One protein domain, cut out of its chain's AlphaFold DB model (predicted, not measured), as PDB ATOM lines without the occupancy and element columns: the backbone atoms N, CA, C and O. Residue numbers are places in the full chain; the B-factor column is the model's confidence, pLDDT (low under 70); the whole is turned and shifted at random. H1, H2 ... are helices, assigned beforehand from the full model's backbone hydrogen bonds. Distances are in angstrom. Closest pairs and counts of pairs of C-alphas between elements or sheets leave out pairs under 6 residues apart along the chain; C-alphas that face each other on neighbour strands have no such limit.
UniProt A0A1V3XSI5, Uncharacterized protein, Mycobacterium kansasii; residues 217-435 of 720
ATOM      1  N   LEU A 217     -55.186  -0.840  20.817       95.12
ATOM      2  CA  LEU A 217     -54.629   0.518  20.780       95.12
ATOM      3  C   LEU A 217     -54.392   1.019  19.345       95.12
ATOM      4  O   LEU A 217     -53.540   1.873  19.111       95.12
ATOM      5  N   GLU A 218     -55.138   0.512  18.361       93.50
ATOM      6  CA  GLU A 218     -54.901   0.783  16.939       93.50
ATOM      7  C   GLU A 218     -54.981   2.285  16.618       93.50
ATOM      8  O   GLU A 218     -54.188   2.794  15.831       93.50
ATOM      9  N   THR A 219     -55.882   3.024  17.276       94.44
ATOM     10  CA  THR A 219     -56.003   4.485  17.097       94.44
ATOM     11  C   THR A 219     -54.770   5.222  17.626       94.44
ATOM     12  O   THR A 219     -54.257   6.125  16.972       94.44
ATOM     13  N   GLN A 220     -54.251   4.811  18.784       95.44
ATOM     14  CA  GLN A 220     -53.046   5.375  19.389       95.44
ATOM     15  C   GLN A 220     -51.800   5.025  18.570       95.44
ATOM     16  O   GLN A 220     -50.886   5.838  18.460       95.44
ATOM     17  N   VAL A 221     -51.769   3.839  17.955       95.44
ATOM     18  CA  VAL A 221     -50.703   3.446  17.027       95.44
ATOM     19  C   VAL A 221     -50.736   4.304  15.757       95.44
ATOM     20  O   VAL A 221     -49.671   4.719  15.305       95.44
ATOM     21  N   GLN A 222     -51.913   4.642  15.213       93.06
ATOM     22  CA  GLN A 222     -52.010   5.592  14.090       93.06
ATOM     23  C   GLN A 222     -51.547   7.001  14.484       93.06
ATOM     24  O   GLN A 222     -50.777   7.629  13.761       93.06
ATOM     25  N   ASP A 223     -51.940   7.477  15.663       94.81
ATOM     26  CA  ASP A 223     -51.488   8.764  16.192       94.81
ATOM     27  C   ASP A 223     -49.960   8.799  16.419       94.81
ATOM     28  O   ASP A 223     -49.301   9.801  16.120       94.81
ATOM     29  N   PHE A 224     -49.376   7.685  16.872       95.69
ATOM     30  CA  PHE A 224     -47.928   7.505  16.973       95.69
ATOM     31  C   PHE A 224     -47.245   7.452  15.602       95.69
ATOM     32  O   PHE A 224     -46.190   8.066  15.436       95.69
ATOM     33  N   LYS A 225     -47.846   6.795  14.602       94.69
ATOM     34  CA  LYS A 225     -47.365   6.824  13.212       94.69
ATOM     35  C   LYS A 225     -47.296   8.256  12.688       94.69
ATOM     36  O   LYS A 225     -46.242   8.669  12.205       94.69
ATOM     37  N   GLN A 226     -48.345   9.046  12.903       94.06
ATOM     38  CA  GLN A 226     -48.343  10.466  12.560       94.06
ATOM     39  C   GLN A 226     -47.248  11.235  13.315       94.06
ATOM     40  O   GLN A 226     -46.571  12.072  12.722       94.06
ATOM     41  N   SER A 227     -47.019  10.950  14.602       95.19
ATOM     42  CA  SER A 227     -45.903  11.551  15.347       95.19
ATOM     43  C   SER A 227     -44.551  11.207  14.719       95.19
ATOM     44  O   SER A 227     -43.745  12.111  14.513       95.19
ATOM     45  N   VAL A 228     -44.306   9.950  14.341       94.81
ATOM     46  CA  VAL A 228     -43.074   9.554  13.637       94.81
ATOM     47  C   VAL A 228     -42.916  10.326  12.323       94.81
ATOM     48  O   VAL A 228     -41.845  10.880  12.077       94.81
ATOM     49  N   GLU A 229     -43.963  10.426  11.506       94.00
ATOM     50  CA  GLU A 229     -43.925  11.139  10.221       94.00
ATOM     51  C   GLU A 229     -43.662  12.643  10.388       94.00
ATOM     52  O   GLU A 229     -42.777  13.192   9.726       94.00
ATOM     53  N   VAL A 230     -44.350  13.306  11.325       95.81
ATOM     54  CA  VAL A 230     -44.067  14.708  11.682       95.81
ATOM     55  C   VAL A 230     -42.621  14.843  12.163       95.81
ATOM     56  O   VAL A 230     -41.912  15.752  11.733       95.81
ATOM     57  N   GLY A 231     -42.154  13.917  13.006       94.56
ATOM     58  CA  GLY A 231     -40.781  13.858  13.503       94.56
ATOM     59  C   GLY A 231     -39.740  13.774  12.384       94.56
ATOM     60  O   GLY A 231     -38.726  14.470  12.436       94.56
ATOM     61  N   LEU A 232     -39.999  13.006  11.323       93.38
ATOM     62  CA  LEU A 232     -39.121  12.930  10.148       93.38
ATOM     63  C   LEU A 232     -39.040  14.259   9.383       93.38
ATOM     64  O   LEU A 232     -37.964  14.611   8.884       93.38
ATOM     65  N   VAL A 233     -40.144  15.008   9.313       95.12
ATOM     66  CA  VAL A 233     -40.194  16.335   8.680       95.12
ATOM     67  C   VAL A 233     -39.457  17.377   9.521       95.12
ATOM     68  O   VAL A 233     -38.611  18.108   9.008       95.12
ATOM     69  N   VAL A 234     -39.715  17.419  10.830       94.62
ATOM     70  CA  VAL A 234     -39.150  18.440  11.732       94.62
ATOM     71  C   VAL A 234     -37.830  18.029  12.384       94.62
ATOM     72  O   VAL A 234     -37.367  18.681  13.320       94.62
ATOM     73  N   LYS A 235     -37.214  16.944  11.896       92.31
ATOM     74  CA  LYS A 235     -35.971  16.354  12.424       92.31
ATOM     75  C   LYS A 235     -36.027  16.122  13.942       92.31
ATOM     76  O   LYS A 235     -35.084  16.444  14.653       92.31
ATOM     77  N   ASN A 236     -37.158  15.613  14.428       93.00
ATOM     78  CA  ASN A 236     -37.459  15.337  15.835       93.00
ATOM     79  C   ASN A 236     -37.190  16.516  16.791       93.00
ATOM     80  O   ASN A 236     -36.953  16.313  17.983       93.00
ATOM     81  N   HIS A 237     -37.252  17.756  16.295       93.38
ATOM     82  CA  HIS A 237     -37.192  18.936  17.147       93.38
ATOM     83  C   HIS A 237     -38.490  19.047  17.956       93.38
ATOM     84  O   HIS A 237     -39.512  19.518  17.453       93.38
ATOM     85  N   LEU A 238     -38.440  18.590  19.210       91.81
ATOM     86  CA  LEU A 238     -39.611  18.359  20.060       91.81
ATOM     87  C   LEU A 238     -40.591  19.549  20.133       91.81
ATOM     88  O   LEU A 238     -41.777  19.318  19.909       91.81
ATOM     89  N   PRO A 239     -40.158  20.812  20.344       94.12
ATOM     90  CA  PRO A 239     -41.090  21.941  20.371       94.12
ATOM     91  C   PRO A 239     -41.871  22.109  19.062       94.12
ATOM     92  O   PRO A 239     -43.070  22.375  19.082       94.12
ATOM     93  N   THR A 240     -41.207  21.956  17.913       94.38
ATOM     94  CA  THR A 240     -41.860  22.057  16.598       94.38
ATOM     95  C   THR A 240     -42.749  20.851  16.340       94.38
ATOM     96  O   THR A 240     -43.831  21.004  15.790       94.38
ATOM     97  N   MET A 241     -42.327  19.666  16.771       94.38
ATOM     98  CA  MET A 241     -43.092  18.434  16.632       94.38
ATOM     99  C   MET A 241     -44.429  18.500  17.380       94.38
ATOM    100  O   MET A 241     -45.465  18.261  16.767       94.38
ATOM    101  N   THR A 242     -44.416  18.888  18.661       94.25
ATOM    102  CA  THR A 242     -45.640  19.075  19.458       94.25
ATOM    103  C   THR A 242     -46.550  20.122  18.822       94.25
ATOM    104  O   THR A 242     -47.726  19.860  18.605       94.25
ATOM    105  N   PHE A 243     -45.995  21.272  18.429       95.88
ATOM    106  CA  PHE A 243     -46.778  22.331  17.795       95.88
ATOM    107  C   PHE A 243     -47.430  21.881  16.480       95.88
ATOM    108  O   PHE A 243     -48.604  22.156  16.255       95.88
ATOM    109  N   MET A 244     -46.707  21.162  15.615       96.12
ATOM    110  CA  MET A 244     -47.284  20.674  14.358       96.12
ATOM    111  C   MET A 244     -48.320  19.569  14.583       96.12
ATOM    112  O   MET A 244     -49.293  19.507  13.838       96.12
ATOM    113  N   LYS A 245     -48.158  18.726  15.612       94.88
ATOM    114  CA  LYS A 245     -49.187  17.757  16.024       94.88
ATOM    115  C   LYS A 245     -50.479  18.461  16.436       94.88
ATOM    116  O   LYS A 245     -51.539  18.076  15.950       94.88
ATOM    117  N   ASP A 246     -50.376  19.514  17.243       94.44
ATOM    118  CA  ASP A 246     -51.529  20.323  17.645       94.44
ATOM    119  C   ASP A 246     -52.184  20.998  16.434       94.44
ATOM    120  O   ASP A 246     -53.407  21.017  16.330       94.44
ATOM    121  N   LYS A 247     -51.384  21.498  15.481       95.06
ATOM    122  CA  LYS A 247     -51.895  22.110  14.247       95.06
ATOM    123  C   LYS A 247     -52.614  21.142  13.325       95.06
ATOM    124  O   LYS A 247     -53.656  21.496  12.800       95.06
ATOM    125  N   ILE A 248     -52.101  19.928  13.165       94.75
ATOM    126  CA  ILE A 248     -52.778  18.898  12.370       94.75
ATOM    127  C   ILE A 248     -54.100  18.469  13.031       94.75
ATOM    128  O   ILE A 248     -55.061  18.139  12.342       94.75
ATOM    129  N   ALA A 249     -54.161  18.470  14.366       92.25
ATOM    130  CA  ALA A 249     -55.378  18.143  15.106       92.25
ATOM    131  C   ALA A 249     -56.393  19.304  15.179       92.25
ATOM    132  O   ALA A 249     -57.525  19.080  15.611       92.25
ATOM    133  N   ASP A 250     -56.010  20.526  14.791       92.44
ATOM    134  CA  ASP A 250     -56.849  21.723  14.851       92.44
ATOM    135  C   ASP A 250     -57.674  21.884  13.559       92.44
ATOM    136  O   ASP A 250     -57.142  22.335  12.544       92.44
ATOM    137  N   PRO A 251     -58.992  21.604  13.568       88.38
ATOM    138  CA  PRO A 251     -59.825  21.751  12.376       88.38
ATOM    139  C   PRO A 251     -59.993  23.211  11.926       88.38
ATOM    140  O   PRO A 251     -60.496  23.451  10.828       88.38
ATOM    141  N   ALA A 252     -59.618  24.198  12.754       89.06
ATOM    142  CA  ALA A 252     -59.589  25.599  12.340       89.06
ATOM    143  C   ALA A 252     -58.378  25.918  11.446       89.06
ATOM    144  O   ALA A 252     -58.410  26.907  10.708       89.06
ATOM    145  N   ASP A 253     -57.327  25.094  11.483       85.62
ATOM    146  CA  ASP A 253     -56.156  25.232  10.627       85.62
ATOM    147  C   ASP A 253     -56.357  24.453   9.319       85.62
ATOM    148  O   ASP A 253     -55.921  23.321   9.143       85.62
ATOM    149  N   GLY A 254     -57.041  25.076   8.356       83.50
ATOM    150  CA  GLY A 254     -57.331  24.455   7.056       83.50
ATOM    151  C   GLY A 254     -56.110  24.223   6.151       83.50
ATOM    152  O   GLY A 254     -56.292  23.853   4.995       83.50
ATOM    153  N   ARG A 255     -54.881  24.489   6.619       87.88
ATOM    154  CA  ARG A 255     -53.654  24.342   5.817       87.88
ATOM    155  C   ARG A 255     -53.052  22.943   5.899       87.88
ATOM    156  O   ARG A 255     -52.387  22.531   4.952       87.88
ATOM    157  N   VAL A 256     -53.215  22.251   7.030       93.19
ATOM    158  CA  VAL A 256     -52.587  20.947   7.285       93.19
ATOM    159  C   VAL A 256     -53.547  20.016   8.018       93.19
ATOM    160  O   VAL A 256     -54.087  20.366   9.055       93.19
ATOM    161  N   SER A 257     -53.727  18.809   7.491       92.12
ATOM    162  CA  SER A 257     -54.588  17.761   8.060       92.12
ATOM    163  C   SER A 257     -53.854  16.436   8.296       92.12
ATOM    164  O   SER A 257     -54.369  15.531   8.946       92.12
ATOM    165  N   SER A 258     -52.613  16.332   7.818       93.19
ATOM    166  CA  SER A 258     -51.742  15.170   7.969       93.19
ATOM    167  C   SER A 258     -50.266  15.581   7.972       93.19
ATOM    168  O   SER A 258     -49.911  16.716   7.643       93.19
ATOM    169  N   ALA A 259     -49.369  14.643   8.294       93.81
ATOM    170  CA  ALA A 259     -47.929  14.872   8.161       93.81
ATOM    171  C   ALA A 259     -47.504  15.119   6.698       93.81
ATOM    172  O   ALA A 259     -46.551  15.860   6.457       93.81
ATOM    173  N   ARG A 260     -48.229  14.544   5.725       94.69
ATOM    174  CA  ARG A 260     -47.992  14.737   4.284       94.69
ATOM    175  C   ARG A 260     -48.243  16.187   3.867       94.69
ATOM    176  O   ARG A 260     -47.461  16.747   3.102       94.69
ATOM    177  N   ASP A 261     -49.271  16.821   4.433       95.31
ATOM    178  CA  ASP A 261     -49.626  18.214   4.127       95.31
ATOM    179  C   ASP A 261     -48.548  19.217   4.537       95.31
ATOM    180  O   ASP A 261     -48.480  20.313   3.989       95.31
ATOM    181  N   LEU A 262     -47.642  18.840   5.442       96.44
ATOM    182  CA  LEU A 262     -46.487  19.668   5.792       96.44
ATOM    183  C   LEU A 262     -45.603  19.981   4.577       96.44
ATOM    184  O   LEU A 262     -44.964  21.030   4.532       96.44
ATOM    185  N   ALA A 263     -45.589  19.096   3.576       96.81
ATOM    186  CA  ALA A 263     -44.886  19.302   2.315       96.81
ATOM    187  C   ALA A 263     -45.590  20.295   1.381       96.81
ATOM    188  O   ALA A 263     -44.967  20.811   0.456       96.81
ATOM    189  N   LYS A 264     -46.862  20.616   1.650       96.12
ATOM    190  CA  LYS A 264     -47.587  21.692   0.975       96.12
ATOM    191  C   LYS A 264     -47.186  23.061   1.515       96.12
ATOM    192  O   LYS A 264     -47.528  24.045   0.891       96.12
ATOM    193  N   LEU A 265     -46.474  23.185   2.631       96.88
ATOM    194  CA  LEU A 265     -46.159  24.498   3.198       96.88
ATOM    195  C   LEU A 265     -44.985  25.167   2.476       96.88
ATOM    196  O   LEU A 265     -43.918  24.583   2.288       96.88
ATOM    197  N   THR A 266     -45.154  26.439   2.130       96.12
ATOM    198  CA  THR A 266     -44.073  27.289   1.625       96.12
ATOM    199  C   THR A 266     -43.067  27.629   2.735       96.12
ATOM    200  O   THR A 266     -43.406  27.601   3.924       96.12
ATOM    201  N   PRO A 267     -41.828  28.041   2.394       96.19
ATOM    202  CA  PRO A 267     -40.878  28.539   3.391       96.19
ATOM    203  C   PRO A 267     -41.427  29.703   4.230       96.19
ATOM    204  O   PRO A 267     -41.069  29.842   5.397       96.19
ATOM    205  N   GLN A 268     -42.312  30.528   3.660       96.44
ATOM    206  CA  GLN A 268     -42.948  31.614   4.398       96.44
ATOM    207  C   GLN A 268     -43.970  31.086   5.411       96.44
ATOM    208  O   GLN A 268     -43.929  31.489   6.569       96.44
ATOM    209  N   GLU A 269     -44.825  30.138   5.029       96.50
ATOM    210  CA  GLU A 269     -45.798  29.536   5.952       96.50
ATOM    211  C   GLU A 269     -45.107  28.761   7.082       96.50
ATOM    212  O   GLU A 269     -45.522  28.849   8.238       96.50
ATOM    213  N   TRP A 270     -43.994  28.082   6.788       97.31
ATOM    214  CA  TRP A 270     -43.134  27.502   7.822       97.31
ATOM    215  C   TRP A 270     -42.570  28.565   8.774       97.31
ATOM    216  O   TRP A 270     -42.560  28.361   9.989       97.31
ATOM    217  N   SER A 271     -42.120  29.710   8.251       97.12
ATOM    218  CA  SER A 271     -41.639  30.840   9.062       97.12
ATOM    219  C   SER A 271     -42.740  31.380   9.981       97.12
ATOM    220  O   SER A 271     -42.483  31.647  11.159       97.12
ATOM    221  N   ASP A 272     -43.974  31.472   9.481       96.12
ATOM    222  CA  ASP A 272     -45.138  31.909  10.253       96.12
ATOM    223  C   ASP A 272     -45.454  30.921  11.391       96.12
ATOM    224  O   ASP A 272     -45.640  31.345  12.535       96.12
ATOM    225  N   TYR A 273     -45.418  29.608  11.128       96.50
ATOM    226  CA  TYR A 273     -45.597  28.587  12.169       96.50
ATOM    227  C   TYR A 273     -44.492  28.594  13.219       96.50
ATOM    228  O   TYR A 273     -44.783  28.519  14.413       96.50
ATOM    229  N   ILE A 274     -43.230  28.748  12.818       96.56
ATOM    230  CA  ILE A 274     -42.125  28.869  13.778       96.56
ATOM    231  C   ILE A 274     -42.315  30.119  14.647       96.56
ATOM    232  O   ILE A 274     -42.076  30.076  15.855       96.56
ATOM    233  N   SER A 275     -42.781  31.224  14.058       96.19
ATOM    234  CA  SER A 275     -43.100  32.439  14.809       96.19
ATOM    235  C   SER A 275     -44.239  32.214  15.808       96.19
ATOM    236  O   SER A 275     -44.148  32.684  16.941       96.19
ATOM    237  N   ALA A 276     -45.289  31.494  15.405       95.06
ATOM    238  CA  ALA A 276     -46.430  31.159  16.256       95.06
ATOM    239  C   ALA A 276     -46.052  30.200  17.398       95.06
ATOM    240  O   ALA A 276     -46.577  30.326  18.501       95.06
ATOM    241  N   ASN A 277     -45.071  29.321  17.182       94.50
ATOM    242  CA  ASN A 277     -44.508  28.438  18.204       94.50
ATOM    243  C   ASN A 277     -43.445  29.126  19.090       94.50
ATOM    244  O   ASN A 277     -42.453  28.523  19.504       94.50
ATOM    245  N   GLY A 278     -43.573  30.436  19.310       94.25
ATOM    246  CA  GLY A 278     -42.665  31.198  20.171       94.25
ATOM    247  C   GLY A 278     -41.221  31.306  19.665       94.25
ATOM    248  O   GLY A 278     -40.329  31.603  20.454       94.25
ATOM    249  N   ASN A 279     -40.971  31.095  18.366       93.56
ATOM    250  CA  ASN A 279     -39.633  31.019  17.767       93.56
ATOM    251  C   ASN A 279     -38.746  29.923  18.380       93.56
ATOM    252  O   ASN A 279     -37.538  30.114  18.540       93.56
ATOM    253  N   ALA A 280     -39.331  28.766  18.699       93.12
ATOM    254  CA  ALA A 280     -38.573  27.579  19.076       93.12
ATOM    255  C   ALA A 280     -37.736  27.080  17.881       93.12
ATOM    256  O   ALA A 280     -38.233  26.385  16.993       93.12
ATOM    257  N   ILE A 281     -36.461  27.471  17.853       93.56
ATOM    258  CA  ILE A 281     -35.494  27.172  16.792       93.56
ATOM    259  C   ILE A 281     -34.337  26.376  17.412       93.56
ATOM    260  O   ILE A 281     -33.844  26.796  18.461       93.56
ATOM    261  N   PRO A 282     -33.854  25.296  16.768       91.75
ATOM    262  CA  PRO A 282     -32.708  24.543  17.262       91.75
ATOM    263  C   PRO A 282     -31.471  25.416  17.515       91.75
ATOM    264  O   PRO A 282     -31.141  26.330  16.737       91.75
ATOM    265  N   ASP A 283     -30.749  25.092  18.586       86.38
ATOM    266  CA  ASP A 283     -29.450  25.690  18.879       86.38
ATOM    267  C   ASP A 283     -28.466  25.423  17.732       86.38
ATOM    268  O   ASP A 283     -28.470  24.358  17.118       86.38
ATOM    269  N   GLY A 284     -27.650  26.424  17.394       85.38
ATOM    270  CA  GLY A 284     -26.704  26.328  16.278       85.38
ATOM    271  C   GLY A 284     -27.304  26.516  14.877       85.38
ATOM    272  O   GLY A 284     -26.568  26.412  13.906       85.38
ATOM    273  N   THR A 285     -28.601  26.828  14.741       92.81
ATOM    274  CA  THR A 285     -29.174  27.231  13.439       92.81
ATOM    275  C   THR A 285     -28.525  28.523  12.931       92.81
ATOM    276  O   THR A 285     -28.542  29.528  13.651       92.81
ATOM    277  N   ASP A 286     -28.041  28.514  11.686       94.06
ATOM    278  CA  ASP A 286     -27.348  29.646  11.060       94.06
ATOM    279  C   ASP A 286     -28.224  30.903  10.932       94.06
ATOM    280  O   ASP A 286     -29.370  30.864  10.474       94.06
ATOM    281  N   GLY A 287     -27.644  32.052  11.289       91.75
ATOM    282  CA  GLY A 287     -28.250  33.375  11.141       91.75
ATOM    283  C   GLY A 287     -27.817  34.345  12.242       91.75
ATOM    284  O   GLY A 287     -27.803  34.000  13.421       91.75
ATOM    285  N   ALA A 288     -27.486  35.584  11.867       92.62
ATOM    286  CA  ALA A 288     -27.021  36.606  12.816       92.62
ATOM    287  C   ALA A 288     -28.146  37.194  13.690       92.62
ATOM    288  O   ALA A 288     -27.889  37.728  14.767       92.62
ATOM    289  N   THR A 289     -29.395  37.118  13.228       95.25
ATOM    290  CA  THR A 289     -30.576  37.652  13.914       95.25
ATOM    291  C   THR A 289     -31.640  36.570  14.054       95.25
ATOM    292  O   THR A 289     -31.652  35.597  13.300       95.25
ATOM    293  N   LEU A 290     -32.565  36.739  15.002       93.81
ATOM    294  CA  LEU A 290     -33.669  35.795  15.189       93.81
ATOM    295  C   LEU A 290     -34.520  35.609  13.913       93.81
ATOM    296  O   LEU A 290     -34.764  34.457  13.557       93.81
ATOM    297  N   PRO A 291     -34.900  36.667  13.163       94.94
ATOM    298  CA  PRO A 291     -35.574  36.499  11.874       94.94
ATOM    299  C   PRO A 291     -34.758  35.696  10.851       94.94
ATOM    300  O   PRO A 291     -35.317  34.820  10.197       94.94
ATOM    301  N   ALA A 292     -33.444  35.932  10.756       95.31
ATOM    302  CA  ALA A 292     -32.581  35.190   9.835       95.31
ATOM    303  C   ALA A 292     -32.485  33.702  10.216       95.31
ATOM    304  O   ALA A 292     -32.622  32.838   9.354       95.31
ATOM    305  N   ARG A 293     -32.327  33.390  11.512       96.31
ATOM    306  CA  ARG A 293     -32.334  32.004  12.016       96.31
ATOM    307  C   ARG A 293     -33.667  31.312  11.738       96.31
ATOM    308  O   ARG A 293     -33.683  30.146  11.350       96.31
ATOM    309  N   ARG A 294     -34.782  32.031  11.895       96.50
ATOM    310  CA  ARG A 294     -36.126  31.519  11.598       96.50
ATOM    311  C   ARG A 294     -36.283  31.169  10.125       96.50
ATOM    312  O   ARG A 294     -36.767  30.088   9.820       96.50
ATOM    313  N   GLU A 295     -35.856  32.048   9.226       96.25
ATOM    314  CA  GLU A 295     -35.932  31.813   7.783       96.25
ATOM    315  C   GLU A 295     -35.055  30.627   7.350       96.25
ATOM    316  O   GLU A 295     -35.494  29.776   6.576       96.25
ATOM    317  N   THR A 296     -33.837  30.518   7.893       96.88
ATOM    318  CA  THR A 296     -32.963  29.355   7.675       96.88
ATOM    319  C   THR A 296     -33.631  28.061   8.136       96.88
ATOM    320  O   THR A 296     -33.631  27.068   7.400       96.88
ATOM    321  N   PHE A 297     -34.235  28.062   9.327       96.38
ATOM    322  CA  PHE A 297     -34.933  26.888   9.838       96.38
ATOM    323  C   PHE A 297     -36.161  26.548   8.986       96.38
ATOM    324  O   PHE A 297     -36.312  25.401   8.579       96.38
ATOM    325  N   ALA A 298     -36.971  27.540   8.616       97.50
ATOM    326  CA  ALA A 298     -38.144  27.363   7.765       97.50
ATOM    327  C   ALA A 298     -37.794  26.754   6.398       97.50
ATOM    328  O   ALA A 298     -38.425  25.789   5.973       97.50
ATOM    329  N   ARG A 299     -36.736  27.247   5.736       96.50
ATOM    330  CA  ARG A 299     -36.223  26.648   4.490       96.50
ATOM    331  C   ARG A 299     -35.740  25.215   4.690       96.50
ATOM    332  O   ARG A 299     -35.965  24.373   3.828       96.50
ATOM    333  N   THR A 300     -35.095  24.934   5.821       95.69
ATOM    334  CA  THR A 300     -34.638  23.578   6.161       95.69
ATOM    335  C   THR A 300     -35.818  22.621   6.327       95.69
ATOM    336  O   THR A 300     -35.744  21.492   5.844       95.69
ATOM    337  N   LEU A 301     -36.897  23.064   6.980       96.38
ATOM    338  CA  LEU A 301     -38.118  22.278   7.151       96.38
ATOM    339  C   LEU A 301     -38.836  22.055   5.819       96.38
ATOM    340  O   LEU A 301     -39.155  20.912   5.518       96.38
ATOM    341  N   ALA A 302     -38.988  23.095   4.993       97.19
ATOM    342  CA  ALA A 302     -39.589  22.982   3.662       97.19
ATOM    343  C   ALA A 302     -38.829  21.984   2.762       97.19
ATOM    344  O   ALA A 302     -39.421  21.090   2.161       97.19
ATOM    345  N   ALA A 303     -37.494  22.078   2.727       96.19
ATOM    346  CA  ALA A 303     -36.662  21.153   1.957       96.19
ATOM    347  C   ALA A 303     -36.732  19.715   2.499       96.19
ATOM    348  O   ALA A 303     -36.735  18.751   1.732       96.19
ATOM    349  N   GLN A 304     -36.796  19.550   3.825       96.00
ATOM    350  CA  GLN A 304     -36.950  18.237   4.445       96.00
ATOM    351  C   GLN A 304     -38.336  17.644   4.158       96.00
ATOM    352  O   GLN A 304     -38.409  16.473   3.795       96.00
ATOM    353  N   SER A 305     -39.417  18.424   4.257       96.56
ATOM    354  CA  SER A 305     -40.769  17.959   3.932       96.56
ATOM    355  C   SER A 305     -40.899  17.553   2.468       96.56
ATOM    356  O   SER A 305     -41.468  16.505   2.182       96.56
ATOM    357  N   GLU A 306     -40.303  18.316   1.548       96.62
ATOM    358  CA  GLU A 306     -40.264  17.969   0.124       96.62
ATOM    359  C   GLU A 306     -39.479  16.675  -0.126       96.62
ATOM    360  O   GLU A 306     -39.890  15.840  -0.926       96.62
ATOM    361  N   ARG A 307     -38.366  16.457   0.581       94.88
ATOM    362  CA  ARG A 307     -37.597  15.214   0.450       94.88
ATOM    363  C   ARG A 307     -38.389  13.985   0.905       94.88
ATOM    364  O   ARG A 307     -38.211  12.919   0.321       94.88
ATOM    365  N   ILE A 308     -39.198  14.120   1.957       93.81
ATOM    366  CA  ILE A 308     -40.005  13.021   2.502       93.81
ATOM    367  C   ILE A 308     -41.263  12.786   1.652       93.81
ATOM    368  O   ILE A 308     -41.583  11.636   1.367       93.81
ATOM    369  N   PHE A 309     -41.933  13.848   1.194       95.62
ATOM    370  CA  PHE A 309     -43.168  13.773   0.403       95.62
ATOM    371  C   PHE A 309     -43.044  14.552  -0.924       95.62
ATOM    372  O   PHE A 309     -43.720  15.568  -1.123       95.62
ATOM    373  N   PRO A 310     -42.197  14.088  -1.864       96.06
ATOM    374  CA  PRO A 310     -41.837  14.852  -3.062       96.06
ATOM    375  C   PRO A 310     -43.015  15.083  -4.007       96.06
ATOM    376  O   PRO A 310     -43.149  16.171  -4.564       96.06
ATOM    377  N   THR A 311     -43.899  14.092  -4.141       96.81
ATOM    378  CA  THR A 311     -45.097  14.191  -4.984       96.81
ATOM    379  C   THR A 311     -46.059  15.265  -4.463       96.81
ATOM    380  O   THR A 311     -46.509  16.109  -5.234       96.81
ATOM    381  N   VAL A 312     -46.316  15.285  -3.151       96.88
ATOM    382  CA  VAL A 312     -47.226  16.254  -2.515       96.88
ATOM    383  C   VAL A 312     -46.672  17.675  -2.632       96.88
ATOM    384  O   VAL A 312     -47.386  18.577  -3.067       96.88
ATOM    385  N   ALA A 313     -45.388  17.866  -2.309       97.38
ATOM    386  CA  ALA A 313     -44.727  19.163  -2.449       97.38
ATOM    387  C   ALA A 313     -44.769  19.676  -3.891       97.38
ATOM    388  O   ALA A 313     -45.056  20.847  -4.124       97.38
ATOM    389  N   PHE A 314     -44.504  18.800  -4.863       97.75
ATOM    390  CA  PHE A 314     -44.492  19.177  -6.267       97.75
ATOM    391  C   PHE A 314     -45.867  19.606  -6.775       97.75
ATOM    392  O   PHE A 314     -45.975  20.680  -7.362       97.75
ATOM    393  N   VAL A 315     -46.916  18.821  -6.521       97.56
ATOM    394  CA  VAL A 315     -48.270  19.173  -6.971       97.56
ATOM    395  C   VAL A 315     -48.755  20.459  -6.296       97.56
ATOM    396  O   VAL A 315     -49.281  21.336  -6.978       97.56
ATOM    397  N   ALA A 316     -48.493  20.634  -4.997       96.62
ATOM    398  CA  ALA A 316     -48.830  21.868  -4.290       96.62
ATOM    399  C   ALA A 316     -48.071  23.088  -4.835       96.62
ATOM    400  O   ALA A 316     -48.641  24.169  -4.958       96.62
ATOM    401  N   GLU A 317     -46.792  22.934  -5.180       96.62
ATOM    402  CA  GLU A 317     -45.988  24.010  -5.763       96.62
ATOM    403  C   GLU A 317     -46.471  24.394  -7.163       96.62
ATOM    404  O   GLU A 317     -46.537  25.585  -7.475       96.62
ATOM    405  N   VAL A 318     -46.862  23.414  -7.982       97.12
ATOM    406  CA  VAL A 318     -47.439  23.653  -9.310       97.12
ATOM    407  C   VAL A 318     -48.815  24.310  -9.218       97.12
ATOM    408  O   VAL A 318     -49.060  25.266  -9.948       97.12
ATOM    409  N   GLY A 319     -49.665  23.892  -8.274       95.94
ATOM    410  CA  GLY A 319     -50.995  24.480  -8.048       95.94
ATOM    411  C   GLY A 319     -50.978  25.964  -7.666       95.94
ATOM    412  O   GLY A 319     -51.992  26.645  -7.770       95.94
ATOM    413  N   ARG A 320     -49.820  26.511  -7.273       93.88
ATOM    414  CA  ARG A 320     -49.645  27.954  -7.024       93.88
ATOM    415  C   ARG A 320     -49.385  28.772  -8.284       93.88
ATOM    416  O   ARG A 320     -49.457  30.000  -8.218       93.88
ATOM    417  N   SER A 321     -49.007  28.141  -9.393       93.56
ATOM    418  CA  SER A 321     -48.714  28.851 -10.637       93.56
ATOM    419  C   SER A 321     -49.950  28.972 -11.512       93.56
ATOM    420  O   SER A 321     -50.704  28.026 -11.705       93.56
ATOM    421  N   THR A 322     -50.100  30.149 -12.112       91.00
ATOM    422  CA  THR A 322     -51.091  30.435 -13.158       91.00
ATOM    423  C   THR A 322     -50.475  30.440 -14.560       91.00
ATOM    424  O   THR A 322     -51.169  30.719 -15.531       91.00
ATOM    425  N   GLN A 323     -49.170  30.165 -14.674       92.69
ATOM    426  CA  GLN A 323     -48.429  30.192 -15.941       92.69
ATOM    427  C   GLN A 323     -48.363  28.822 -16.621       92.69
ATOM    428  O   GLN A 323     -48.037  28.737 -17.804       92.69
ATOM    429  N   THR A 324     -48.667  27.742 -15.896       92.50
ATOM    430  CA  THR A 324     -48.678  26.403 -16.493       92.50
ATOM    431  C   THR A 324     -49.836  26.245 -17.478       92.50
ATOM    432  O   THR A 324     -50.876  26.884 -17.347       92.50
ATOM    433  N   ALA A 325     -49.672  25.350 -18.454       92.50
ATOM    434  CA  ALA A 325     -50.749  24.971 -19.375       92.50
ATOM    435  C   ALA A 325     -51.722  23.926 -18.788       92.50
ATOM    436  O   ALA A 325     -52.607  23.460 -19.502       92.50
ATOM    437  N   LEU A 326     -51.534  23.525 -17.525       94.75
ATOM    438  CA  LEU A 326     -52.354  22.515 -16.859       94.75
ATOM    439  C   LEU A 326     -53.677  23.133 -16.408       94.75
ATOM    440  O   LEU A 326     -53.708  24.261 -15.920       94.75
ATOM    441  N   THR A 327     -54.766  22.385 -16.549       94.88
ATOM    442  CA  THR A 327     -56.126  22.863 -16.245       94.88
ATOM    443  C   THR A 327     -56.787  22.116 -15.091       94.88
ATOM    444  O   THR A 327     -57.786  22.596 -14.560       94.88
ATOM    445  N   LYS A 328     -56.221  20.971 -14.687       96.75
ATOM    446  CA  LYS A 328     -56.775  20.013 -13.722       96.75
ATOM    447  C   LYS A 328     -55.885  19.776 -12.503       96.75
ATOM    448  O   LYS A 328     -55.906  18.704 -11.899       96.75
ATOM    449  N   VAL A 329     -55.057  20.758 -12.143       95.94
ATOM    450  CA  VAL A 329     -54.079  20.615 -11.048       95.94
ATOM    451  C   VAL A 329     -54.762  20.381  -9.697       95.94
ATOM    452  O   VAL A 329     -54.267  19.575  -8.913       95.94
ATOM    453  N   ASP A 330     -55.909  21.015  -9.445       95.25
ATOM    454  CA  ASP A 330     -56.662  20.852  -8.195       95.25
ATOM    455  C   ASP A 330     -57.247  19.437  -8.069       95.25
ATOM    456  O   ASP A 330     -57.149  18.807  -7.014       95.25
ATOM    457  N   GLU A 331     -57.798  18.887  -9.154       96.31
ATOM    458  CA  GLU A 331     -58.279  17.506  -9.189       96.31
ATOM    459  C   GLU A 331     -57.130  16.496  -9.043       96.31
ATOM    460  O   GLU A 331     -57.279  15.482  -8.355       96.31
ATOM    461  N   VAL A 332     -55.958  16.782  -9.623       95.81
ATOM    462  CA  VAL A 332     -54.748  15.972  -9.408       95.81
ATOM    463  C   VAL A 332     -54.273  16.049  -7.953       95.81
ATOM    464  O   VAL A 332     -53.893  15.024  -7.385       95.81
ATOM    465  N   ALA A 333     -54.314  17.226  -7.325       95.38
ATOM    466  CA  ALA A 333     -53.972  17.388  -5.913       95.38
ATOM    467  C   ALA A 333     -54.894  16.547  -5.022       95.38
ATOM    468  O   ALA A 333     -54.406  15.791  -4.182       95.38
ATOM    469  N   ALA A 334     -56.205  16.584  -5.277       94.69
ATOM    470  CA  ALA A 334     -57.178  15.762  -4.564       94.69
ATOM    471  C   ALA A 334     -56.916  14.253  -4.736       94.69
ATOM    472  O   ALA A 334     -57.049  13.490  -3.779       94.69
ATOM    473  N   LEU A 335     -56.500  13.818  -5.930       94.81
ATOM    474  CA  LEU A 335     -56.127  12.425  -6.183       94.81
ATOM    475  C   LEU A 335     -54.878  12.010  -5.385       94.81
ATOM    476  O   LEU A 335     -54.867  10.950  -4.763       94.81
ATOM    477  N   VAL A 336     -53.832  12.838  -5.380       94.94
ATOM    478  CA  VAL A 336     -52.597  12.587  -4.611       94.94
ATOM    479  C   VAL A 336     -52.863  12.563  -3.101       94.94
ATOM    480  O   VAL A 336     -52.235  11.796  -2.362       94.94
ATOM    481  N   ASP A 337     -53.803  13.381  -2.635       92.94
ATOM    482  CA  ASP A 337     -54.229  13.398  -1.239       92.94
ATOM    483  C   ASP A 337     -54.991  12.118  -0.871       92.94
ATOM    484  O   ASP A 337     -54.705  11.525   0.168       92.94
ATOM    485  N   ALA A 338     -55.882  11.643  -1.746       93.44
ATOM    486  CA  ALA A 338     -56.667  10.424  -1.535       93.44
ATOM    487  C   ALA A 338     -55.845   9.119  -1.607       93.44
ATOM    488  O   ALA A 338     -56.272   8.104  -1.055       93.44
ATOM    489  N   HIS A 339     -54.683   9.131  -2.270       93.12
ATOM    490  CA  HIS A 339     -53.850   7.946  -2.503       93.12
ATOM    491  C   HIS A 339     -52.415   8.151  -1.997       93.12
ATOM    492  O   HIS A 339     -51.549   8.670  -2.701       93.12
ATOM    493  N   GLU A 340     -52.154   7.741  -0.749       90.69
ATOM    494  CA  GLU A 340     -50.867   7.969  -0.072       90.69
ATOM    495  C   GLU A 340     -49.672   7.243  -0.703       90.69
ATOM    496  O   GLU A 340     -48.533   7.690  -0.568       90.69
ATOM    497  N   ASP A 341     -49.937   6.140  -1.395       90.00
ATOM    498  CA  ASP A 341     -48.971   5.253  -2.040       90.00
ATOM    499  C   ASP A 341     -48.579   5.692  -3.462       90.00
ATOM    500  O   ASP A 341     -47.649   5.132  -4.050       90.00
ATOM    501  N   LEU A 342     -49.236   6.719  -4.014       92.94
ATOM    502  CA  LEU A 342     -48.895   7.269  -5.323       92.94
ATOM    503  C   LEU A 342     -47.632   8.145  -5.250       92.94
ATOM    504  O   LEU A 342     -47.674   9.307  -4.842       92.94
ATOM    505  N   ASP A 343     -46.511   7.611  -5.737       92.62
ATOM    506  CA  ASP A 343     -45.267   8.359  -5.944       92.62
ATOM    507  C   ASP A 343     -44.995   8.599  -7.438       92.62
ATOM    508  O   ASP A 343     -44.629   7.690  -8.186       92.62
ATOM    509  N   LEU A 344     -45.104   9.852  -7.883       94.56
ATOM    510  CA  LEU A 344     -44.890  10.233  -9.280       94.56
ATOM    511  C   LEU A 344     -43.456   9.985  -9.769       94.56
ATOM    512  O   LEU A 344     -43.246   9.833 -10.980       94.56
ATOM    513  N   ARG A 345     -42.461   9.893  -8.875       92.00
ATOM    514  CA  ARG A 345     -41.077   9.597  -9.278       92.00
ATOM    515  C   ARG A 345     -40.893   8.152  -9.715       92.00
ATOM    516  O   ARG A 345     -40.095   7.905 -10.614       92.00
ATOM    517  N   THR A 346     -41.652   7.224  -9.144       89.50
ATOM    518  CA  THR A 346     -41.399   5.783  -9.289       89.50
ATOM    519  C   THR A 346     -42.570   5.023  -9.913       89.50
ATOM    520  O   THR A 346     -42.345   4.154 -10.754       89.50
ATOM    521  N   ALA A 347     -43.815   5.392  -9.611       88.56
ATOM    522  CA  ALA A 347     -45.005   4.683 -10.074       88.56
ATOM    523  C   ALA A 347     -45.259   4.838 -11.585       88.56
ATOM    524  O   ALA A 347     -44.970   5.875 -12.183       88.56
ATOM    525  N   ASN A 348     -45.871   3.834 -12.214       87.44
ATOM    526  CA  ASN A 348     -46.548   4.014 -13.500       87.44
ATOM    527  C   ASN A 348     -47.960   4.539 -13.211       87.44
ATOM    528  O   ASN A 348     -48.767   3.804 -12.652       87.44
ATOM    529  N   VAL A 349     -48.247   5.795 -13.566       88.88
ATOM    530  CA  VAL A 349     -49.535   6.444 -13.262       88.88
ATOM    531  C   VAL A 349     -50.715   5.673 -13.849       88.88
ATOM    532  O   VAL A 349     -51.694   5.425 -13.152       88.88
ATOM    533  N   ASP A 350     -50.626   5.263 -15.115       85.56
ATOM    534  CA  ASP A 350     -51.714   4.540 -15.771       85.56
ATOM    535  C   ASP A 350     -51.939   3.171 -15.145       85.56
ATOM    536  O   ASP A 350     -53.083   2.779 -14.906       85.56
ATOM    537  N   GLY A 351     -50.845   2.479 -14.821       85.00
ATOM    538  CA  GLY A 351     -50.925   1.196 -14.146       85.00
ATOM    539  C   GLY A 351     -51.470   1.309 -12.720       85.00
ATOM    540  O   GLY A 351     -52.284   0.497 -12.284       85.00
ATOM    541  N   PHE A 352     -51.088   2.361 -11.997       88.62
ATOM    542  CA  PHE A 352     -51.603   2.647 -10.661       88.62
ATOM    543  C   PHE A 352     -53.114   2.896 -10.681       88.62
ATOM    544  O   PHE A 352     -53.849   2.292  -9.897       88.62
ATOM    545  N   VAL A 353     -53.586   3.736 -11.609       89.19
ATOM    546  CA  VAL A 353     -55.012   4.043 -11.789       89.19
ATOM    547  C   VAL A 353     -55.803   2.784 -12.146       89.19
ATOM    548  O   VAL A 353     -56.853   2.536 -11.553       89.19
ATOM    549  N   ALA A 354     -55.290   1.961 -13.067       86.62
ATOM    550  CA  ALA A 354     -55.941   0.719 -13.477       86.62
ATOM    551  C   ALA A 354     -56.005  -0.316 -12.341       86.62
ATOM    552  O   ALA A 354     -57.067  -0.880 -12.082       86.62
ATOM    553  N   SER A 355     -54.894  -0.533 -11.631       86.69
ATOM    554  CA  SER A 355     -54.791  -1.540 -10.559       86.69
ATOM    555  C   SER A 355     -55.680  -1.233  -9.361       86.69
ATOM    556  O   SER A 355     -56.198  -2.148  -8.728       86.69
ATOM    557  N   ASN A 356     -55.866   0.052  -9.066       88.31
ATOM    558  CA  ASN A 356     -56.706   0.520  -7.969       88.31
ATOM    559  C   ASN A 356     -58.149   0.830  -8.409       88.31
ATOM    560  O   ASN A 356     -58.933   1.325  -7.602       88.31
ATOM    561  N   ALA A 357     -58.508   0.552  -9.672       90.25
ATOM    562  CA  ALA A 357     -59.824   0.828 -10.255       90.25
ATOM    563  C   ALA A 357     -60.314   2.272 -10.012       90.25
ATOM    564  O   ALA A 357     -61.498   2.513  -9.762       90.25
ATOM    565  N   ILE A 358     -59.396   3.241 -10.077       90.06
ATOM    566  CA  ILE A 358     -59.696   4.650  -9.811       90.06
ATOM    567  C   ILE A 358     -60.373   5.245 -11.048       90.06
ATOM    568  O   ILE A 358     -59.820   5.223 -12.150       90.06
ATOM    569  N   ALA A 359     -61.569   5.804 -10.873       90.44
ATOM    570  CA  ALA A 359     -62.241   6.559 -11.922       90.44
ATOM    571  C   ALA A 359     -61.594   7.948 -12.046       90.44
ATOM    572  O   ALA A 359     -61.777   8.799 -11.178       90.44
ATOM    573  N   VAL A 360     -60.828   8.164 -13.117       90.38
ATOM    574  CA  VAL A 360     -60.137   9.430 -13.407       90.38
ATOM    575  C   VAL A 360     -60.541   9.901 -14.798       90.38
ATOM    576  O   VAL A 360     -60.464   9.121 -15.748       90.38
ATOM    577  N   ASP A 361     -60.966  11.160 -14.890       93.44
ATOM    578  CA  ASP A 361     -61.266  11.849 -16.147       93.44
ATOM    579  C   ASP A 361     -60.024  11.939 -17.058       93.44
ATOM    580  O   ASP A 361     -58.889  11.993 -16.572       93.44
ATOM    581  N   ASP A 362     -60.225  11.937 -18.376       91.56
ATOM    582  CA  ASP A 362     -59.123  11.893 -19.342       91.56
ATOM    583  C   ASP A 362     -58.222  13.138 -19.266       91.56
ATOM    584  O   ASP A 362     -56.999  13.002 -19.383       91.56
ATOM    585  N   ASP A 363     -58.779  14.320 -18.975       94.94
ATOM    586  CA  ASP A 363     -57.999  15.555 -18.830       94.94
ATOM    587  C   ASP A 363     -57.163  15.524 -17.540       94.94
ATOM    588  O   ASP A 363     -55.980  15.871 -17.542       94.94
ATOM    589  N   VAL A 364     -57.731  15.011 -16.441       95.75
ATOM    590  CA  VAL A 364     -57.007  14.817 -15.169       95.75
ATOM    591  C   VAL A 364     -55.856  13.826 -15.362       95.75
ATOM    592  O   VAL A 364     -54.739  14.047 -14.885       95.75
ATOM    593  N   ARG A 365     -56.095  12.738 -16.105       92.25
ATOM    594  CA  ARG A 365     -55.066  11.747 -16.442       92.25
ATOM    595  C   ARG A 365     -53.968  12.353 -17.321       92.25
ATOM    596  O   ARG A 365     -52.791  12.038 -17.124       92.25
ATOM    597  N   ALA A 366     -54.320  13.207 -18.280       93.38
ATOM    598  CA  ALA A 366     -53.356  13.897 -19.131       93.38
ATOM    599  C   ALA A 366     -52.436  14.816 -18.308       93.38
ATOM    600  O   ALA A 366     -51.208  14.687 -18.404       93.38
ATOM    601  N   ASP A 367     -53.006  15.652 -17.440       96.12
ATOM    602  CA  ASP A 367     -52.254  16.559 -16.567       96.12
ATOM    603  C   ASP A 367     -51.379  15.793 -15.567       96.12
ATOM    604  O   ASP A 367     -50.207  16.129 -15.375       96.12
ATOM    605  N   LEU A 368     -51.880  14.689 -15.006       95.31
ATOM    606  CA  LEU A 368     -51.112  13.810 -14.120       95.31
ATOM    607  C   LEU A 368     -49.865  13.230 -14.808       95.31
ATOM    608  O   LEU A 368     -48.786  13.178 -14.211       95.31
ATOM    609  N   ARG A 369     -49.970  12.841 -16.088       93.81
ATOM    610  CA  ARG A 369     -48.818  12.376 -16.883       93.81
ATOM    611  C   ARG A 369     -47.823  13.507 -17.161       93.81
ATOM    612  O   ARG A 369     -46.616  13.262 -17.156       93.81
ATOM    613  N   VAL A 370     -48.297  14.729 -17.419       96.00
ATOM    614  CA  VAL A 370     -47.432  15.910 -17.615       96.00
ATOM    615  C   VAL A 370     -46.663  16.224 -16.328       96.00
ATOM    616  O   VAL A 370     -45.435  16.346 -16.365       96.00
ATOM    617  N   LEU A 371     -47.363  16.259 -15.191       96.69
ATOM    618  CA  LEU A 371     -46.782  16.433 -13.861       96.69
ATOM    619  C   LEU A 371     -45.736  15.355 -13.572       96.69
ATOM    620  O   LEU A 371     -44.608  15.686 -13.212       96.69
ATOM    621  N   GLN A 372     -46.048  14.078 -13.811       95.31
ATOM    622  CA  GLN A 372     -45.083  12.992 -13.637       95.31
ATOM    623  C   GLN A 372     -43.792  13.227 -14.437       95.31
ATOM    624  O   GLN A 372     -42.695  13.073 -13.893       95.31
ATOM    625  N   ARG A 373     -43.896  13.588 -15.724       94.38
ATOM    626  CA  ARG A 373     -42.710  13.811 -16.566       94.38
ATOM    627  C   ARG A 373     -41.857  14.958 -16.036       94.38
ATOM    628  O   ARG A 373     -40.648  14.787 -15.896       94.38
ATOM    629  N   ALA A 374     -42.470  16.089 -15.690       96.06
ATOM    630  CA  ALA A 374     -41.750  17.220 -15.110       96.06
ATOM    631  C   ALA A 374     -41.111  16.861 -13.756       96.06
ATOM    632  O   ALA A 374     -39.946  17.180 -13.523       96.06
ATOM    633  N   HIS A 375     -41.820  16.118 -12.901       95.56
ATOM    634  CA  HIS A 375     -41.324  15.710 -11.585       95.56
ATOM    635  C   HIS A 375     -40.118  14.765 -11.643       95.56
ATOM    636  O   HIS A 375     -39.260  14.790 -10.761       95.56
ATOM    637  N   ARG A 376     -40.043  13.925 -12.683       93.75
ATOM    638  CA  ARG A 376     -38.907  13.019 -12.923       93.75
ATOM    639  C   ARG A 376     -37.686  13.727 -13.512       93.75
ATOM    640  O   ARG A 376     -36.579  13.218 -13.384       93.75
ATOM    641  N   LEU A 377     -37.882  14.877 -14.157       94.69
ATOM    642  CA  LEU A 377     -36.804  15.683 -14.738       94.69
ATOM    643  C   LEU A 377     -36.229  16.697 -13.746       94.69
ATOM    644  O   LEU A 377     -35.045  17.027 -13.820       94.69
ATOM    645  N   ALA A 378     -37.062  17.197 -12.834       94.81
ATOM    646  CA  ALA A 378     -36.696  18.234 -11.888       94.81
ATOM    647  C   ALA A 378     -36.230  17.675 -10.532       94.81
ATOM    648  O   ALA A 378     -36.911  16.833  -9.934       94.81
ATOM    649  N   PRO A 379     -35.112  18.182  -9.980       92.12
ATOM    650  CA  PRO A 379     -34.658  17.777  -8.654       92.12
ATOM    651  C   PRO A 379     -35.586  18.272  -7.537       92.12
ATOM    652  O   PRO A 379     -35.736  17.574  -6.531       92.12
ATOM    653  N   THR A 380     -36.225  19.433  -7.723       94.75
ATOM    654  CA  THR A 380     -37.099  20.062  -6.725       94.75
ATOM    655  C   THR A 380     -38.471  20.437  -7.282       94.75
ATOM    656  O   THR A 380     -38.657  20.586  -8.490       94.75
ATOM    657  N   ALA A 381     -39.433  20.657  -6.392       95.81
ATOM    658  CA  ALA A 381     -40.775  21.108  -6.716       95.81
ATOM    659  C   ALA A 381     -40.763  22.453  -7.464       95.81
ATOM    660  O   ALA A 381     -41.402  22.599  -8.507       95.81
ATOM    661  N   SER A 382     -39.960  23.407  -6.982       95.12
ATOM    662  CA  SER A 382     -39.825  24.741  -7.579       95.12
ATOM    663  C   SER A 382     -39.246  24.705  -8.995       95.12
ATOM    664  O   SER A 382     -39.703  25.432  -9.876       95.12
ATOM    665  N   THR A 383     -38.268  23.830  -9.242       96.25
ATOM    666  CA  THR A 383     -37.653  23.667 -10.568       96.25
ATOM    667  C   THR A 383     -38.568  22.911 -11.525       96.25
ATOM    668  O   THR A 383     -38.619  23.239 -12.709       96.25
ATOM    669  N   GLY A 384     -39.356  21.960 -11.019       96.56
ATOM    670  CA  GLY A 384     -40.402  21.295 -11.792       96.56
ATOM    671  C   GLY A 384     -41.513  22.259 -12.207       96.56
ATOM    672  O   GLY A 384     -41.941  22.230 -13.358       96.56
ATOM    673  N   ARG A 385     -41.929  23.163 -11.313       96.81
ATOM    674  CA  ARG A 385     -42.853  24.251 -11.661       96.81
ATOM    675  C   ARG A 385     -42.256  25.159 -12.732       96.81
ATOM    676  O   ARG A 385     -42.912  25.399 -13.734       96.81
ATOM    677  N   ALA A 386     -40.995  25.573 -12.580       97.12
ATOM    678  CA  ALA A 386     -40.316  26.403 -13.576       97.12
ATOM    679  C   ALA A 386     -40.253  25.740 -14.966       97.12
ATOM    680  O   ALA A 386     -40.373  26.430 -15.977       97.12
ATOM    681  N   LEU A 387     -40.100  24.413 -15.043       97.19
ATOM    682  CA  LEU A 387     -40.220  23.678 -16.307       97.19
ATOM    683  C   LEU A 387     -41.627  23.823 -16.910       97.19
ATOM    684  O   LEU A 387     -41.755  24.197 -18.076       97.19
ATOM    685  N   LEU A 388     -42.670  23.594 -16.111       97.50
ATOM    686  CA  LEU A 388     -44.065  23.657 -16.554       97.50
ATOM    687  C   LEU A 388     -44.525  25.070 -16.937       97.50
ATOM    688  O   LEU A 388     -45.202  25.215 -17.953       97.50
ATOM    689  N   ASP A 389     -44.103  26.096 -16.196       96.50
ATOM    690  CA  ASP A 389     -44.329  27.516 -16.515       96.50
ATOM    691  C   ASP A 389     -43.716  27.890 -17.876       96.50
ATOM    692  O   ASP A 389     -44.188  28.774 -18.583       96.50
ATOM    693  N   ASN A 390     -42.663  27.175 -18.277       94.38
ATOM    694  CA  ASN A 390     -41.997  27.334 -19.563       94.38
ATOM    695  C   ASN A 390     -42.507  26.379 -20.650       94.38
ATOM    696  O   ASN A 390     -41.896  26.332 -21.723       94.38
ATOM    697  N   HIS A 391     -43.593  25.646 -20.379       93.62
ATOM    698  CA  HIS A 391     -44.187  24.598 -21.216       93.62
ATOM    699  C   HIS A 391     -43.255  23.409 -21.518       93.62
ATOM    700  O   HIS A 391     -43.492  22.642 -22.453       93.62
ATOM    701  N   LEU A 392     -42.218  23.211 -20.703       94.44
ATOM    702  CA  LEU A 392     -41.252  22.123 -20.835       94.44
ATOM    703  C   LEU A 392     -41.673  20.942 -19.965       94.44
ATOM    704  O   LEU A 392     -41.683  21.024 -18.742       94.44
ATOM    705  N   HIS A 393     -42.010  19.821 -20.591       93.38
ATOM    706  CA  HIS A 393     -42.487  18.643 -19.861       93.38
ATOM    707  C   HIS A 393     -42.138  17.316 -20.550       93.38
ATOM    708  O   HIS A 393     -42.685  16.261 -20.222       93.38
ATOM    709  N   SER A 394     -41.235  17.359 -21.527       92.12
ATOM    710  CA  SER A 394     -40.705  16.198 -22.233       92.12
ATOM    711  C   SER A 394     -39.195  16.319 -22.377       92.12
ATOM    712  O   SER A 394     -38.674  17.381 -22.720       92.12
ATOM    713  N   SER A 395     -38.490  15.205 -22.183       93.94
ATOM    714  CA  SER A 395     -37.053  15.125 -22.439       93.94
ATOM    715  C   SER A 395     -36.706  15.508 -23.876       93.94
ATOM    716  O   SER A 395     -35.707  16.178 -24.102       93.94
ATOM    717  N   MET A 396     -37.551  15.136 -24.845       89.94
ATOM    718  CA  MET A 396     -37.330  15.452 -26.258       89.94
ATOM    719  C   MET A 396     -37.406  16.963 -26.509       89.94
ATOM    720  O   MET A 396     -36.515  17.496 -27.161       89.94
ATOM    721  N   GLN A 397     -38.383  17.660 -25.910       91.50
ATOM    722  CA  GLN A 397     -38.504  19.126 -25.998       91.50
ATOM    723  C   GLN A 397     -37.259  19.833 -25.445       91.50
ATOM    724  O   GLN A 397     -36.731  20.761 -26.058       91.50
ATOM    725  N   ILE A 398     -36.774  19.370 -24.289       94.69
ATOM    726  CA  ILE A 398     -35.586  19.928 -23.630       94.69
ATOM    727  C   ILE A 398     -34.332  19.717 -24.487       94.69
ATOM    728  O   ILE A 398     -33.508  20.622 -24.611       94.69
ATOM    729  N   LEU A 399     -34.177  18.541 -25.097       93.50
ATOM    730  CA  LEU A 399     -33.028  18.257 -25.956       93.50
ATOM    731  C   LEU A 399     -33.112  18.984 -27.301       93.50
ATOM    732  O   LEU A 399     -32.082  19.415 -27.811       93.50
ATOM    733  N   SER A 400     -34.313  19.161 -27.860       90.56
ATOM    734  CA  SER A 400     -34.494  19.812 -29.160       90.56
ATOM    735  C   SER A 400     -34.181  21.305 -29.145       90.56
ATOM    736  O   SER A 400     -33.691  21.807 -30.150       90.56
ATOM    737  N   MET A 401     -34.435  22.007 -28.033       90.31
ATOM    738  CA  MET A 401     -34.087  23.434 -27.902       90.31
ATOM    739  C   MET A 401     -32.597  23.669 -27.614       90.31
ATOM    740  O   MET A 401     -32.078  24.766 -27.799       90.31
ATOM    741  N   GLY A 402     -31.898  22.634 -27.142       90.50
ATOM    742  CA  GLY A 402     -30.479  22.690 -26.826       90.50
ATOM    743  C   GLY A 402     -30.150  23.255 -25.439       90.50
ATOM    744  O   GLY A 402     -30.904  23.971 -24.782       90.50
ATOM    745  N   LYS A 403     -28.941  22.916 -24.983       94.19
ATOM    746  CA  LYS A 403     -28.438  23.192 -23.629       94.19
ATOM    747  C   LYS A 403     -28.370  24.681 -23.273       94.19
ATOM    748  O   LYS A 403     -28.687  25.045 -22.146       94.19
ATOM    749  N   ALA A 404     -27.894  25.521 -24.193       93.38
ATOM    750  CA  ALA A 404     -27.703  26.949 -23.932       93.38
ATOM    751  C   ALA A 404     -29.046  27.667 -23.735       93.38
ATOM    752  O   ALA A 404     -29.205  28.399 -22.760       93.38
ATOM    753  N   GLU A 405     -30.015  27.370 -24.602       91.88
ATOM    754  CA  GLU A 405     -31.370  27.917 -24.528       91.88
ATOM    755  C   GLU A 405     -32.073  27.483 -23.240       91.88
ATOM    756  O   GLU A 405     -32.636  28.313 -22.531       91.88
ATOM    757  N   LEU A 406     -31.961  26.202 -22.862       95.25
ATOM    758  CA  LEU A 406     -32.525  25.711 -21.604       95.25
ATOM    759  C   LEU A 406     -31.987  26.487 -20.393       95.25
ATOM    760  O   LEU A 406     -32.760  26.905 -19.531       95.25
ATOM    761  N   VAL A 407     -30.666  26.685 -20.320       96.81
ATOM    762  CA  VAL A 407     -30.028  27.425 -19.220       96.81
ATOM    763  C   VAL A 407     -30.512  28.872 -19.187       96.81
ATOM    764  O   VAL A 407     -30.803  29.384 -18.110       96.81
ATOM    765  N   GLN A 408     -30.634  29.525 -20.343       94.19
ATOM    766  CA  GLN A 408     -31.140  30.893 -20.427       94.19
ATOM    767  C   GLN A 408     -32.605  30.988 -19.974       94.19
ATOM    768  O   GLN A 408     -32.938  31.829 -19.135       94.19
ATOM    769  N   LYS A 409     -33.471  30.105 -20.484       93.56
ATOM    770  CA  LYS A 409     -34.916  30.100 -20.220       93.56
ATOM    771  C   LYS A 409     -35.233  29.787 -18.754       93.56
ATOM    772  O   LYS A 409     -36.004  30.501 -18.115       93.56
ATOM    773  N   LEU A 410     -34.579  28.772 -18.187       96.50
ATOM    774  CA  LEU A 410     -34.724  28.437 -16.767       96.50
ATOM    775  C   LEU A 410     -34.040  29.466 -15.854       96.50
ATOM    776  O   LEU A 410     -34.577  29.782 -14.793       96.50
ATOM    777  N   GLY A 411     -32.925  30.057 -16.289       96.75
ATOM    778  CA  GLY A 411     -32.265  31.159 -15.587       96.75
ATOM    779  C   GLY A 411     -33.169  32.384 -15.424       96.75
ATOM    780  O   GLY A 411     -33.233  32.961 -14.340       96.75
ATOM    781  N   ALA A 412     -33.952  32.727 -16.453       94.81
ATOM    782  CA  ALA A 412     -34.971  33.779 -16.372       94.81
ATOM    783  C   ALA A 412     -36.097  33.461 -15.365       94.81
ATOM    784  O   ALA A 412     -36.752  34.371 -14.867       94.81
ATOM    785  N   SER A 413     -36.282  32.179 -15.031       94.69
ATOM    786  CA  SER A 413     -37.251  31.693 -14.037       94.69
ATOM    787  C   SER A 413     -36.633  31.487 -12.644       94.69
ATOM    788  O   SER A 413     -37.270  30.916 -11.762       94.69
ATOM    789  N   GLY A 414     -35.388  31.935 -12.429       94.44
ATOM    790  CA  GLY A 414     -34.696  31.857 -11.139       94.44
ATOM    791  C   GLY A 414     -34.011  30.518 -10.843       94.44
ATOM    792  O   GLY A 414     -33.580  30.306  -9.711       94.44
ATOM    793  N   VAL A 415     -33.890  29.622 -11.827       96.75
ATOM    794  CA  VAL A 415     -33.147  28.360 -11.683       96.75
ATOM    795  C   VAL A 415     -31.657  28.614 -11.906       96.75
ATOM    796  O   VAL A 415     -31.261  29.205 -12.910       96.75
ATOM    797  N   ASP A 416     -30.811  28.154 -10.987       96.75
ATOM    798  CA  ASP A 416     -29.365  28.291 -11.127       96.75
ATOM    799  C   ASP A 416     -28.809  27.411 -12.261       96.75
ATOM    800  O   ASP A 416     -29.359  26.365 -12.619       96.75
ATOM    801  N   GLN A 417     -27.681  27.838 -12.832       96.75
ATOM    802  CA  GLN A 417     -27.069  27.152 -13.967       96.75
ATOM    803  C   GLN A 417     -26.734  25.675 -13.669       96.75
ATOM    804  O   GLN A 417     -27.115  24.839 -14.489       96.75
ATOM    805  N   PRO A 418     -26.067  25.302 -12.555       97.69
ATOM    806  CA  PRO A 418     -25.845  23.895 -12.211       97.69
ATOM    807  C   PRO A 418     -27.123  23.052 -12.232       97.69
ATOM    808  O   PRO A 418     -27.142  21.997 -12.865       97.69
ATOM    809  N   THR A 419     -28.204  23.542 -11.628       96.88
ATOM    810  CA  THR A 419     -29.494  22.844 -11.615       96.88
ATOM    811  C   THR A 419     -30.090  22.691 -13.016       96.88
ATOM    812  O   THR A 419     -30.510  21.592 -13.386       96.88
ATOM    813  N   ALA A 420     -30.069  23.740 -13.844       97.25
ATOM    814  CA  ALA A 420     -30.521  23.655 -15.236       97.25
ATOM    815  C   ALA A 420     -29.703  22.629 -16.051       97.25
ATOM    816  O   ALA A 420     -30.247  21.892 -16.876       97.25
ATOM    817  N   LEU A 421     -28.396  22.531 -15.787       96.75
ATOM    818  CA  LEU A 421     -27.525  21.529 -16.403       96.75
ATOM    819  C   LEU A 421     -27.834  20.104 -15.934       96.75
ATOM    820  O   LEU A 421     -27.808  19.185 -16.753       96.75
ATOM    821  N   SER A 422     -28.154  19.913 -14.653       96.38
ATOM    822  CA  SER A 422     -28.623  18.627 -14.133       96.38
ATOM    823  C   SER A 422     -29.931  18.200 -14.797       96.38
ATOM    824  O   SER A 422     -30.030  17.055 -15.228       96.38
ATOM    825  N   ILE A 423     -30.887  19.119 -14.973       96.94
ATOM    826  CA  ILE A 423     -32.143  18.855 -15.695       96.94
ATOM    827  C   ILE A 423     -31.862  18.411 -17.138       96.94
ATOM    828  O   ILE A 423     -32.407  17.402 -17.583       96.94
ATOM    829  N   HIS A 424     -30.970  19.100 -17.860       97.19
ATOM    830  CA  HIS A 424     -30.550  18.668 -19.200       97.19
ATOM    831  C   HIS A 424     -29.926  17.262 -19.181       97.19
ATOM    832  O   HIS A 424     -30.183  16.453 -20.070       97.19
ATOM    833  N   GLY A 425     -29.099  16.958 -18.177       96.12
ATOM    834  CA  GLY A 425     -28.510  15.631 -17.987       96.12
ATOM    835  C   GLY A 425     -29.563  14.540 -17.770       96.12
ATOM    836  O   GLY A 425     -29.507  13.503 -18.431       96.12
ATOM    837  N   TYR A 426     -30.559  14.789 -16.913       94.38
ATOM    838  CA  TYR A 426     -31.682  13.872 -16.697       94.38
ATOM    839  C   TYR A 426     -32.539  13.701 -17.953       94.38
ATOM    840  O   TYR A 426     -32.908  12.576 -18.288       94.38
ATOM    841  N   ALA A 427     -32.800  14.784 -18.691       96.38
ATOM    842  CA  ALA A 427     -33.501  14.724 -19.969       96.38
ATOM    843  C   ALA A 427     -32.744  13.850 -20.982       96.38
ATOM    844  O   ALA A 427     -33.345  12.959 -21.581       96.38
ATOM    845  N   LEU A 428     -31.427  14.043 -21.118       95.75
ATOM    846  CA  LEU A 428     -30.576  13.228 -21.989       95.75
ATOM    847  C   LEU A 428     -30.622  11.749 -21.604       95.75
ATOM    848  O   LEU A 428     -30.839  10.905 -22.470       95.75
ATOM    849  N   PHE A 429     -30.459  11.437 -20.318       93.88
ATOM    850  CA  PHE A 429     -30.514  10.065 -19.820       93.88
ATOM    851  C   PHE A 429     -31.876   9.413 -20.095       93.88
ATOM    852  O   PHE A 429     -31.941   8.310 -20.634       93.88
ATOM    853  N   GLN A 430     -32.971  10.112 -19.791       90.31
ATOM    854  CA  GLN A 430     -34.318   9.593 -20.011       90.31
ATOM    855  C   GLN A 430     -34.616   9.389 -21.500       90.31
ATOM    856  O   GLN A 430     -35.203   8.376 -21.872       90.31
ATOM    857  N   TYR A 431     -34.199  10.319 -22.361       91.19
ATOM    858  CA  TYR A 431     -34.361  10.185 -23.806       91.19
ATOM    859  C   TYR A 431     -33.525   9.031 -24.370       91.19
ATOM    860  O   TYR A 431     -34.031   8.243 -25.164       91.19
ATOM    861  N   ALA A 432     -32.280   8.872 -23.908       90.69
ATOM    862  CA  ALA A 432     -31.430   7.747 -24.285       90.69
ATOM    863  C   ALA A 432     -32.041   6.401 -23.866       90.69
ATOM    864  O   ALA A 432     -32.001   5.460 -24.650       90.69
ATOM    865  N   ASN A 433     -32.671   6.316 -22.689       85.88
ATOM    866  CA  ASN A 433     -33.406   5.115 -22.282       85.88
ATOM    867  C   ASN A 433     -34.581   4.820 -23.220       85.88
ATOM    868  O   ASN A 433     -34.784   3.666 -23.582       85.88
ATOM    869  N   VAL A 434     -35.333   5.839 -23.652       83.31
ATOM    870  CA  VAL A 434     -36.418   5.655 -24.635       83.31
ATOM    871  C   VAL A 434     -35.867   5.154 -25.970       83.31
ATOM    872  O   VAL A 434     -36.419   4.210 -26.523       83.31
ATOM    873  N   LEU A 435     -34.763   5.725 -26.464       82.88
ATOM    874  CA  LEU A 435     -34.111   5.256 -27.692       82.88
ATOM    875  C   LEU A 435     -33.555   3.836 -27.556       82.88
ATOM    876  O   LEU A 435     -33.662   3.062 -28.499       82.88
TER     877      LEU A 435
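Overview. This is residues 217 to 435 of the 720 residues of an uncharacterized protein of Mycobacterium kansasii (UniProt A0A1V3XSI5). Two lobes of helices meet at the short helix H6 in the middle: H1 to H5 make one lobe and H7 to H13 the other. Long H5 runs in to a corner with H6, and long H13 packs on H11 and H12 on the far side of the second lobe. Residues 217 to 222, of which 218 to 222 belong to H1, stick out. The printed part has 219 residues with thirteen named helices, H1 to H13 in order, and no named strand; the class is all helix, mostly crossed, with 1 of 12 touching pairs at a shallow tilt. The whole is compact, with a radius of gyration of the C-alphas of 18.8 A and spans of 51 by 48 by 29 A.

Along the chain. H1, residues 218 to 233, is 22.9 A long and begins at C-alpha 218 (-54.901, 0.783, 16.939). H2 is residues 238 to 249, H3 260 to 264, H4 267 to 276. H5, residues 290 to 308, is 26.8 A long. H6 is residues 310 to 319, H7 329 to 338, H8 349 to 355. H9, residues 362 to 377, is 23.1 A long. H10 is residues 381 to 389, H11 395 to 401, H12 403 to 412. H13, residues 417 to 435, is 26.8 A long and ends at C-alpha 435 (-34.111, 5.256, -27.692).

Arrangement. H1 touches H2 with residues 227 to 231 alone, the closest C-alphas being Gly 231 and Met 241, 6.0 A apart. H5 touches H4 with residues 294 to 302 alone, at a steep tilt of 59 degrees; the closest C-alphas, Trp 270 and Ala 298, are 5.0 A apart. H3 touches H6, closest at C-alphas 263 and 313, 4.8 A. H5 and H6 touch only at the corner, closest at C-alphas 306 and 313, 5.3 A. H6 and H7 form a helical hairpin at a shallow tilt of 29 degrees. H6 touches H10, closest at C-alphas 314 and 381, 4.2 A. H9 touches H8 with residues 365 to 372 alone, closest at C-alphas 349 and 369, 7.0 A. H13 touches H11, closest at C-alphas 395 and 427, 4.3 A, and H12, closest at C-alphas 407 and 420, 5.5 A. Every O i to N i+4 pair is within hydrogen-bond range in each helix but H3, with 0 of 1, and 2 of 2 O i to N i+3 pairs.

Size, cuts and confidence. The two C-alphas farthest apart, those of Leu 217 and Ala 404, are 58.5 A apart. H4 to H5 is the long link, residues 277 to 289. The printed part has no cut, and no printed residue is under 70 in pLDDT.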